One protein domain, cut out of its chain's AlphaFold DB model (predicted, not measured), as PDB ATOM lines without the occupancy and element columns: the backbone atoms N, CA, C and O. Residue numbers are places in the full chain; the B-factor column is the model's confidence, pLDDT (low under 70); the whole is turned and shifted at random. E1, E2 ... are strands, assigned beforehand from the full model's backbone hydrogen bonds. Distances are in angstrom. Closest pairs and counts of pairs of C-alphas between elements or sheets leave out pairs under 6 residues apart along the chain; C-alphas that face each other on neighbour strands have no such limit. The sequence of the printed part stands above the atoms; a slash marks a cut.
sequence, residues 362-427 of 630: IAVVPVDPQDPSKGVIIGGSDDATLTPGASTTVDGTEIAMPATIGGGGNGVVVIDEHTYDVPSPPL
ATOM      1  N   ILE A 362      -6.054 -24.516 -10.754       71.88
ATOM      2  CA  ILE A 362      -4.691 -24.005 -10.630       71.88
ATOM      3  C   ILE A 362      -3.720 -24.903 -11.409       71.88
ATOM      4  O   ILE A 362      -3.528 -26.075 -11.070       71.88
ATOM      5  N   ALA A 363      -3.094 -24.359 -12.453       75.62
ATOM      6  CA  ALA A 363      -2.072 -25.058 -13.233       75.62
ATOM      7  C   ALA A 363      -0.678 -24.727 -12.691       75.62
ATOM      8  O   ALA A 363      -0.251 -23.581 -12.737       75.62
ATOM      9  N   VAL A 364       0.057 -25.721 -12.198       78.81
ATOM     10  CA  VAL A 364       1.415 -25.534 -11.668       78.81
ATOM     11  C   VAL A 364       2.432 -26.032 -12.698       78.81
ATOM     12  O   VAL A 364       2.482 -27.228 -12.989       78.81
ATOM     13  N   VAL A 365       3.229 -25.125 -13.270       80.69
ATOM     14  CA  VAL A 365       4.219 -25.415 -14.325       80.69
ATOM     15  C   VAL A 365       5.606 -24.948 -13.877       80.69
ATOM     16  O   VAL A 365       5.748 -23.776 -13.552       80.69
ATOM     17  N   PRO A 366       6.653 -25.789 -13.838       79.94
ATOM     18  CA  PRO A 366       8.001 -25.320 -13.506       79.94
ATOM     19  C   PRO A 366       8.459 -24.201 -14.453       79.94
ATOM     20  O   PRO A 366       8.273 -24.299 -15.664       79.94
ATOM     21  N   VAL A 367       9.059 -23.144 -13.890       82.38
ATOM     22  CA  VAL A 367       9.582 -21.984 -14.648       82.38
ATOM     23  C   VAL A 367      10.657 -22.424 -15.633       82.38
ATOM     24  O   VAL A 367      10.695 -21.965 -16.770       82.38
ATOM     25  N   ASP A 368      11.526 -23.324 -15.179       79.50
ATOM     26  CA  ASP A 368      12.506 -24.011 -16.003       79.50
ATOM     27  C   ASP A 368      12.288 -25.522 -15.830       79.50
ATOM     28  O   ASP A 368      12.520 -26.055 -14.741       79.50
ATOM     29  N   PRO A 369      11.830 -26.236 -16.871       70.75
ATOM     30  CA  PRO A 369      11.633 -27.679 -16.801       70.75
ATOM     31  C   PRO A 369      12.919 -28.460 -16.513       70.75
ATOM     32  O   PRO A 369      12.839 -29.579 -16.009       70.75
ATOM     33  N   GLN A 370      14.092 -27.908 -16.845       72.94
ATOM     34  CA  GLN A 370      15.397 -28.529 -16.593       72.94
ATOM     35  C   GLN A 370      15.942 -28.187 -15.204       72.94
ATOM     36  O   GLN A 370      16.799 -28.903 -14.683       72.94
ATOM     37  N   ASP A 371      15.437 -27.115 -14.596       78.38
ATOM     38  CA  ASP A 371      15.833 -26.662 -13.272       78.38
ATOM     39  C   ASP A 371      14.606 -26.190 -12.465       78.38
ATOM     40  O   ASP A 371      14.366 -24.985 -12.322       78.38
ATOM     41  N   PRO A 372      13.827 -27.119 -11.871       73.06
ATOM     42  CA  PRO A 372      12.655 -26.764 -11.067       73.06
ATOM     43  C   PRO A 372      13.018 -25.936  -9.822       73.06
ATOM     44  O   PRO A 372      12.130 -25.382  -9.173       73.06
ATOM     45  N   SER A 373      14.312 -25.793  -9.494       81.69
ATOM     46  CA  SER A 373      14.765 -24.873  -8.447       81.69
ATOM     47  C   SER A 373      14.592 -23.398  -8.823       81.69
ATOM     48  O   SER A 373      14.641 -22.535  -7.947       81.69
ATOM     49  N   LYS A 374      14.357 -23.078 -10.102       83.56
ATOM     50  CA  LYS A 374      14.144 -21.697 -10.564       83.56
ATOM     51  C   LYS A 374      12.765 -21.145 -10.242       83.56
ATOM     52  O   LYS A 374      12.601 -19.926 -10.258       83.56
ATOM     53  N   GLY A 375      11.810 -22.005  -9.911       86.12
ATOM     54  CA  GLY A 375      10.469 -21.592  -9.538       86.12
ATOM     55  C   GLY A 375       9.375 -22.404 -10.214       86.12
ATOM     56  O   GLY A 375       9.638 -23.272 -11.049       86.12
ATOM     57  N   VAL A 376       8.132 -22.080  -9.875       89.06
ATOM     58  CA  VAL A 376       6.924 -22.638 -10.495       89.06
ATOM     59  C   VAL A 376       5.985 -21.495 -10.873       89.06
ATOM     60  O   VAL A 376       5.770 -20.578 -10.087       89.06
ATOM     61  N   ILE A 377       5.454 -21.533 -12.087       86.12
ATOM     62  CA  ILE A 377       4.394 -20.668 -12.592       86.12
ATOM     63  C   ILE A 377       3.062 -21.265 -12.156       86.12
ATOM     64  O   ILE A 377       2.827 -22.464 -12.325       86.12
ATOM     65  N   ILE A 378       2.199 -20.422 -11.604       87.44
ATOM     66  CA  ILE A 378       0.870 -20.806 -11.149       87.44
ATOM     67  C   ILE A 378      -0.169 -20.122 -12.041       87.44
ATOM     68  O   ILE A 378      -0.413 -18.922 -11.920       87.44
ATOM     69  N   GLY A 379      -0.762 -20.890 -12.951       76.69
ATOM     70  CA  GLY A 379      -1.858 -20.459 -13.811       76.69
ATOM     71  C   GLY A 379      -3.167 -20.419 -13.028       76.69
ATOM     72  O   GLY A 379      -3.516 -21.399 -12.373       76.69
ATOM     73  N   GLY A 380      -3.875 -19.290 -13.084       64.94
ATOM     74  CA  GLY A 380      -5.148 -19.098 -12.378       64.94
ATOM     75  C   GLY A 380      -5.661 -17.655 -12.378       64.94
ATOM     76  O   GLY A 380      -6.863 -17.448 -12.498       64.94
ATOM     77  N   SER A 381      -4.784 -16.643 -12.336       42.62
ATOM     78  CA  SER A 381      -5.220 -15.248 -12.565       42.62
ATOM     79  C   SER A 381      -4.140 -14.215 -12.905       42.62
ATOM     80  O   SER A 381      -4.517 -13.201 -13.467       42.62
ATOM     81  N   ASP A 382      -2.839 -14.452 -12.683       64.50
ATOM     82  CA  ASP A 382      -1.789 -13.456 -13.006       64.50
ATOM     83  C   ASP A 382      -0.417 -14.073 -13.378       64.50
ATOM     84  O   ASP A 382       0.608 -13.400 -13.286       64.50
ATOM     85  N   ASP A 383      -0.362 -15.357 -13.766       71.69
ATOM     86  CA  ASP A 383       0.885 -16.094 -14.072       71.69
ATOM     87  C   ASP A 383       2.020 -15.816 -13.064       71.69
ATOM     88  O   ASP A 383       3.178 -15.550 -13.408       71.69
ATOM     89  N   ALA A 384       1.679 -15.851 -11.773       80.12
ATOM     90  CA  ALA A 384       2.629 -15.564 -10.714       80.12
ATOM     91  C   ALA A 384       3.724 -16.639 -10.699       80.12
ATOM     92  O   ALA A 384       3.456 -17.834 -10.559       80.12
ATOM     93  N   THR A 385       4.974 -16.199 -10.829       87.81
ATOM     94  CA  THR A 385       6.140 -17.058 -10.641       87.81
ATOM     95  C   THR A 385       6.480 -17.121  -9.156       87.81
ATOM     96  O   THR A 385       6.918 -16.128  -8.574       87.81
ATOM     97  N   LEU A 386       6.318 -18.291  -8.541       92.19
ATOM     98  CA  LEU A 386       6.851 -18.562  -7.213       92.19
ATOM     99  C   LEU A 386       8.320 -18.949  -7.321       92.19
ATOM    100  O   LEU A 386       8.652 -19.969  -7.916       92.19
ATOM    101  N   THR A 387       9.203 -18.154  -6.725       91.69
ATOM    102  CA  THR A 387      10.596 -18.549  -6.470       91.69
ATOM    103  C   THR A 387      10.687 -19.376  -5.183       91.69
ATOM    104  O   THR A 387       9.833 -19.207  -4.311       91.69
ATOM    105  N   PRO A 388      11.727 -20.208  -4.984       91.12
ATOM    106  CA  PRO A 388      11.915 -20.922  -3.721       91.12
ATOM    107  C   PRO A 388      11.824 -19.991  -2.505       91.12
ATOM    108  O   PRO A 388      12.508 -18.969  -2.439       91.12
ATOM    109  N   GLY A 389      10.971 -20.343  -1.545       89.19
ATOM    110  CA  GLY A 389      10.713 -19.559  -0.336       89.19
ATOM    111  C   GLY A 389       9.625 -18.496  -0.481       89.19
ATOM    112  O   GLY A 389       9.310 -17.841   0.511       89.19
ATOM    113  N   ALA A 390       9.053 -18.316  -1.673       92.56
ATOM    114  CA  ALA A 390       7.889 -17.466  -1.883       92.56
ATOM    115  C   ALA A 390       6.588 -18.258  -1.680       92.56
ATOM    116  O   ALA A 390       6.511 -19.444  -2.006       92.56
ATOM    117  N   SER A 391       5.552 -17.575  -1.197       93.25
ATOM    118  CA  SER A 391       4.169 -18.042  -1.267       93.25
ATOM    119  C   SER A 391       3.289 -17.017  -1.979       93.25
ATOM    120  O   SER A 391       3.629 -15.836  -2.072       93.25
ATOM    121  N   THR A 392       2.181 -17.488  -2.536       93.12
ATOM    122  CA  THR A 392       1.121 -16.669  -3.128       93.12
ATOM    123  C   THR A 392      -0.231 -17.235  -2.718       93.12
ATOM    124  O   THR A 392      -0.320 -18.376  -2.273       93.12
ATOM    125  N   THR A 393      -1.293 -16.456  -2.873       88.38
ATOM    126  CA  THR A 393      -2.661 -16.915  -2.639       88.38
ATOM    127  C   THR A 393      -3.425 -16.853  -3.953       88.38
ATOM    128  O   THR A 393      -3.544 -15.775  -4.530       88.38
ATOM    129  N   VAL A 394      -3.947 -17.989  -4.423       83.62
ATOM    130  CA  VAL A 394      -4.813 -18.066  -5.612       83.62
ATOM    131  C   VAL A 394      -6.188 -18.525  -5.160       83.62
ATOM    132  O   VAL A 394      -6.306 -19.552  -4.501       83.62
ATOM    133  N   ASP A 395      -7.216 -17.720  -5.433       81.44
ATOM    134  CA  ASP A 395      -8.611 -17.988  -5.052       81.44
ATOM    135  C   ASP A 395      -8.827 -18.324  -3.561       81.44
ATOM    136  O   ASP A 395      -9.747 -19.047  -3.184       81.44
ATOM    137  N   GLY A 396      -7.991 -17.756  -2.686       81.69
ATOM    138  CA  GLY A 396      -8.045 -17.971  -1.234       81.69
ATOM    139  C   GLY A 396      -7.244 -19.172  -0.725       81.69
ATOM    140  O   GLY A 396      -7.144 -19.334   0.488       81.69
ATOM    141  N   THR A 397      -6.636 -19.954  -1.619       84.19
ATOM    142  CA  THR A 397      -5.724 -21.061  -1.303       84.19
ATOM    143  C   THR A 397      -4.280 -20.562  -1.284       84.19
ATOM    144  O   THR A 397      -3.823 -19.944  -2.253       84.19
ATOM    145  N   GLU A 398      -3.547 -20.801  -0.191       89.50
ATOM    146  CA  GLU A 398      -2.123 -20.445  -0.109       89.50
ATOM    147  C   GLU A 398      -1.272 -21.527  -0.778       89.50
ATOM    148  O   GLU A 398      -1.364 -22.714  -0.460       89.50
ATOM    149  N   ILE A 399      -0.417 -21.092  -1.699       88.94
ATOM    150  CA  ILE A 399       0.529 -21.927  -2.421       88.94
ATOM    151  C   ILE A 399       1.926 -21.450  -2.063       88.94
ATOM    152  O   ILE A 399       2.308 -20.326  -2.392       88.94
ATOM    153  N   ALA A 400       2.692 -22.300  -1.392       90.00
ATOM    154  CA  ALA A 400       4.032 -21.987  -0.931       90.00
ATOM    155  C   ALA A 400       5.066 -22.896  -1.594       90.00
ATOM    156  O   ALA A 400       4.934 -24.124  -1.614       90.00
ATOM    157  N   MET A 401       6.134 -22.279  -2.096       89.69
ATOM    158  CA  MET A 401       7.325 -22.985  -2.535       89.69
ATOM    159  C   MET A 401       8.337 -23.003  -1.380       89.69
ATOM    160  O   MET A 401       8.685 -21.943  -0.853       89.69
ATOM    161  N   PRO A 402       8.844 -24.169  -0.956       85.44
ATOM    162  CA  PRO A 402       9.804 -24.262   0.132       85.44
ATOM    163  C   PRO A 402      11.092 -23.504  -0.213       85.44
ATOM    164  O   PRO A 402      11.551 -23.499  -1.355       85.44
ATOM    165  N   ALA A 403      11.705 -22.880   0.796       83.19
ATOM    166  CA  ALA A 403      12.928 -22.078   0.650       83.19
ATOM    167  C   ALA A 403      14.157 -22.884   0.204       83.19
ATOM    168  O   ALA A 403      15.185 -22.319  -0.161       83.19
ATOM    169  N   THR A 404      14.083 -24.212   0.258       78.56
ATOM    170  CA  THR A 404      15.166 -25.093  -0.159       78.56
ATOM    171  C   THR A 404      14.574 -26.292  -0.874       78.56
ATOM    172  O   THR A 404      14.008 -27.183  -0.247       78.56
ATOM    173  N   ILE A 405      14.729 -26.320  -2.194       71.25
ATOM    174  CA  ILE A 405      14.591 -27.554  -2.959       71.25
ATOM    175  C   ILE A 405      15.940 -28.247  -2.809       71.25
ATOM    176  O   ILE A 405      16.949 -27.763  -3.320       71.25
ATOM    177  N   GLY A 406      15.992 -29.303  -1.992       57.75
ATOM    178  CA  GLY A 406      17.220 -30.078  -1.808       57.75
ATOM    179  C   GLY A 406      17.766 -30.484  -3.177       57.75
ATOM    180  O   GLY A 406      16.980 -30.898  -4.023       57.75
ATOM    181  N   GLY A 407      19.076 -30.318  -3.400       43.78
ATOM    182  CA  GLY A 407      19.766 -30.321  -4.708       43.78
ATOM    183  C   GLY A 407      19.762 -31.623  -5.527       43.78
ATOM    184  O   GLY A 407      20.744 -31.940  -6.184       43.78
ATOM    185  N   GLY A 408      18.672 -32.374  -5.486       55.47
ATOM    186  CA  GLY A 408      18.376 -33.556  -6.289       55.47
ATOM    187  C   GLY A 408      16.951 -34.085  -6.071       55.47
ATOM    188  O   GLY A 408      16.649 -35.187  -6.517       55.47
ATOM    189  N   GLY A 409      16.091 -33.351  -5.353       53.22
ATOM    190  CA  GLY A 409      14.703 -33.728  -5.096       53.22
ATOM    191  C   GLY A 409      13.738 -33.029  -6.047       53.22
ATOM    192  O   GLY A 409      13.967 -31.888  -6.445       53.22
ATOM    193  N   ASN A 410      12.646 -33.717  -6.383       62.38
ATOM    194  CA  ASN A 410      11.470 -33.118  -7.010       62.38
ATOM    195  C   ASN A 410      11.090 -31.831  -6.259       62.38
ATOM    196  O   ASN A 410      11.106 -31.806  -5.026       62.38
ATOM    197  N   GLY A 411      10.800 -30.752  -6.991       67.69
ATOM    198  CA  GLY A 411      10.319 -29.519  -6.369       67.69
ATOM    199  C   GLY A 411       9.041 -29.838  -5.608       67.69
ATOM    200  O   GLY A 411       8.152 -30.464  -6.155       67.69
ATOM    201  N   VAL A 412       8.948 -29.480  -4.338       71.38
ATOM    202  CA  VAL A 412       7.737 -29.726  -3.553       71.38
ATOM    203  C   VAL A 412       6.918 -28.445  -3.549       71.38
ATOM    204  O   VAL A 412       7.469 -27.390  -3.260       71.38
ATOM    205  N   VAL A 413       5.626 -28.505  -3.854       80.75
ATOM    206  CA  VAL A 413       4.707 -27.365  -3.723       80.75
ATOM    207  C   VAL A 413       3.715 -27.687  -2.619       80.75
ATOM    208  O   VAL A 413       3.089 -28.745  -2.643       80.75
ATOM    209  N   VAL A 414       3.595 -26.797  -1.634       78.62
ATOM    210  CA  VAL A 414       2.611 -26.939  -0.557       78.62
ATOM    211  C   VAL A 414       1.384 -26.108  -0.911       78.62
ATOM    212  O   VAL A 414       1.518 -24.913  -1.158       78.62
ATOM    213  N   ILE A 415       0.211 -26.737  -0.944       81.69
ATOM    214  CA  ILE A 415      -1.082 -26.107  -1.240       81.69
ATOM    215  C   ILE A 415      -2.016 -26.439  -0.083       81.69
ATOM    216  O   ILE A 415      -2.294 -27.617   0.138       81.69
ATOM    217  N   ASP A 416      -2.461 -25.433   0.671       81.31
ATOM    218  CA  ASP A 416      -3.337 -25.612   1.843       81.31
ATOM    219  C   ASP A 416      -2.873 -26.768   2.758       81.31
ATOM    220  O   ASP A 416      -3.603 -27.725   3.016       81.31
ATOM    221  N   GLU A 417      -1.608 -26.714   3.191       73.75
ATOM    222  CA  GLU A 417      -0.942 -27.720   4.046       73.75
ATOM    223  C   GLU A 417      -0.694 -29.101   3.399       73.75
ATOM    224  O   GLU A 417      -0.104 -29.980   4.033       73.75
ATOM    225  N   HIS A 418      -1.071 -29.303   2.132       75.69
ATOM    226  CA  HIS A 418      -0.823 -30.542   1.394       75.69
ATOM    227  C   HIS A 418       0.409 -30.427   0.500       75.69
ATOM    228  O   HIS A 418       0.589 -29.455  -0.226       75.69
ATOM    229  N   THR A 419       1.247 -31.455   0.532       77.19
ATOM    230  CA  THR A 419       2.523 -31.521  -0.185       77.19
ATOM    231  C   THR A 419       2.347 -32.211  -1.536       77.19
ATOM    232  O   THR A 419       1.917 -33.363  -1.584       77.19
ATOM    233  N   TYR A 420       2.728 -31.539  -2.621       77.94
ATOM    234  CA  TYR A 420       2.693 -32.071  -3.983       77.94
ATOM    235  C   TYR A 420       4.099 -32.121  -4.580       77.94
ATOM    236  O   TYR A 420       4.823 -31.127  -4.549       77.94
ATOM    237  N   ASP A 421       4.475 -33.263  -5.158       75.69
ATOM    238  CA  ASP A 421       5.739 -33.412  -5.879       75.69
ATOM    239  C   ASP A 421       5.609 -32.873  -7.312       75.69
ATOM    240  O   ASP A 421       4.764 -33.318  -8.091       75.69
ATOM    241  N   VAL A 422       6.483 -31.942  -7.682       70.56
ATOM    242  CA  VAL A 422       6.682 -31.461  -9.051       70.56
ATOM    243  C   VAL A 422       7.636 -32.433  -9.747       70.56
ATOM    244  O   VAL A 422       8.799 -32.535  -9.344       70.56
ATOM    245  N   PRO A 423       7.182 -33.165 -10.777       53.34
ATOM    246  CA  PRO A 423       8.004 -34.171 -11.435       53.34
ATOM    247  C   PRO A 423       9.222 -33.527 -12.108       53.34
ATOM    248  O   PRO A 423       9.082 -32.638 -12.946       53.34
ATOM    249  N   SER A 424      10.420 -33.997 -11.755       52.28
ATOM    250  CA  SER A 424      11.647 -33.684 -12.493       52.28
ATOM    251  C   SER A 424      11.732 -34.516 -13.785       52.28
ATOM    252  O   SER A 424      11.257 -35.660 -13.814       52.28
ATOM    253  N   PRO A 425      12.304 -33.980 -14.881       40.72
ATOM    254  CA  PRO A 425      12.534 -34.773 -16.082       40.72
ATOM    255  C   PRO A 425      13.544 -35.900 -15.797       40.72
ATOM    256  O   PRO A 425      14.450 -35.725 -14.977       40.72
ATOM    257  N   PRO A 426      13.456 -37.050 -16.492       39.47
ATOM    258  CA  PRO A 426      14.508 -38.054 -16.435       39.47
ATOM    259  C   PRO A 426      15.815 -37.439 -16.954       39.47
ATOM    260  O   PRO A 426      15.908 -37.047 -18.120       39.47
ATOM    261  N   LEU A 427      16.826 -37.344 -16.084       32.66
ATOM    262  CA  LEU A 427      18.155 -36.846 -16.441       32.66
ATOM    263  C   LEU A 427      18.705 -37.676 -17.607       32.66
ATOM    264  O   LEU A 427      19.030 -38.856 -17.461       32.66
TER     265      LEU A 427
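Overview. This is residues 362 to 427 of the 630 residues of an uncharacterized protein of Macrophomina phaseolina (strain MS6) (UniProt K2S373). The domain is a small, loosely built sandwich: a sheet of three short strands, E1 E2 E3, is partly face to face with a strongly twisted sheet of four, E4 E5 E6 E7. The chain fills the first sheet, changes over once at the link from E3 to E4, then fills the second. The printed part has 66 residues with seven named strands, E1 to E7 in chain order, and no named helix; the class is all strand, though named strands hold 29 of the 66 residues. Both sheets are antiparallel, in the orders E1 - E2 - E3 and E4 - E5 - E6 - E7. The whole is compact, with a radius of gyration of the C-alphas of 11.0 A, and elongated, spanning 35 by 21 by 15 A.

Arrangement. E1, residues 363 to 366, E2, residues 376 to 379, and E3, residues 384 to 386, form a meander, each strand the antiparallel neighbour of the one before. E1 and E2 are a hairpin at 156 degrees, with N 365 and O 377 2.9 A apart, within hydrogen-bond range. E2 and E3 are a hairpin at 152 degrees, with N 386 and O 376 at 2.8 A. E4, residues 391 to 394, E5, residues 397 to 400, E6, residues 411 to 415, and E7, residues 418 to 422, form a second meander. Within hydrogen-bond range are N 392 and O 399 of E4 and E5 at 2.8 A, N 400 and O 414 of E5 and E6 at 2.9 A, and N 413 and O 420 of E6 and E7 at 2.8 A. The sheets make a sandwich, two sheets face to face, their facing parts 9.1 A centre to centre and their strands at 31 degrees. The closest C-alphas of E3 and E4 are those of Leu 386 and Thr 392, 7.3 A apart; those of E1 and E7 are Pro 366 and Val 422, 7.7 A apart. E2 and E4 are only just apart, at 8.4 A.

Along the chain. E1 begins at C-alpha 363, (-2.072, -25.058, -13.233), and is 10.1 A long. E2 is 9.6 A and E3 6.3 A. E4 begins at C-alpha 391, (4.169, -18.042, -1.267), and is 10.0 A; E5 is 9.8 A. E6 is 13.0 A and E7 12.9 A, ending at C-alpha 422, (6.682, -31.461, -9.051).

Size, cuts and confidence. The two C-alphas farthest apart, those of Gly 396 and Leu 427, are 35.7 A apart. The printed part has no cut, and no link between its named strands is long. Mean pLDDT of the printed part is 75.6; residues 380 to 382, 406 to 411 and 423 to 427 are under 70.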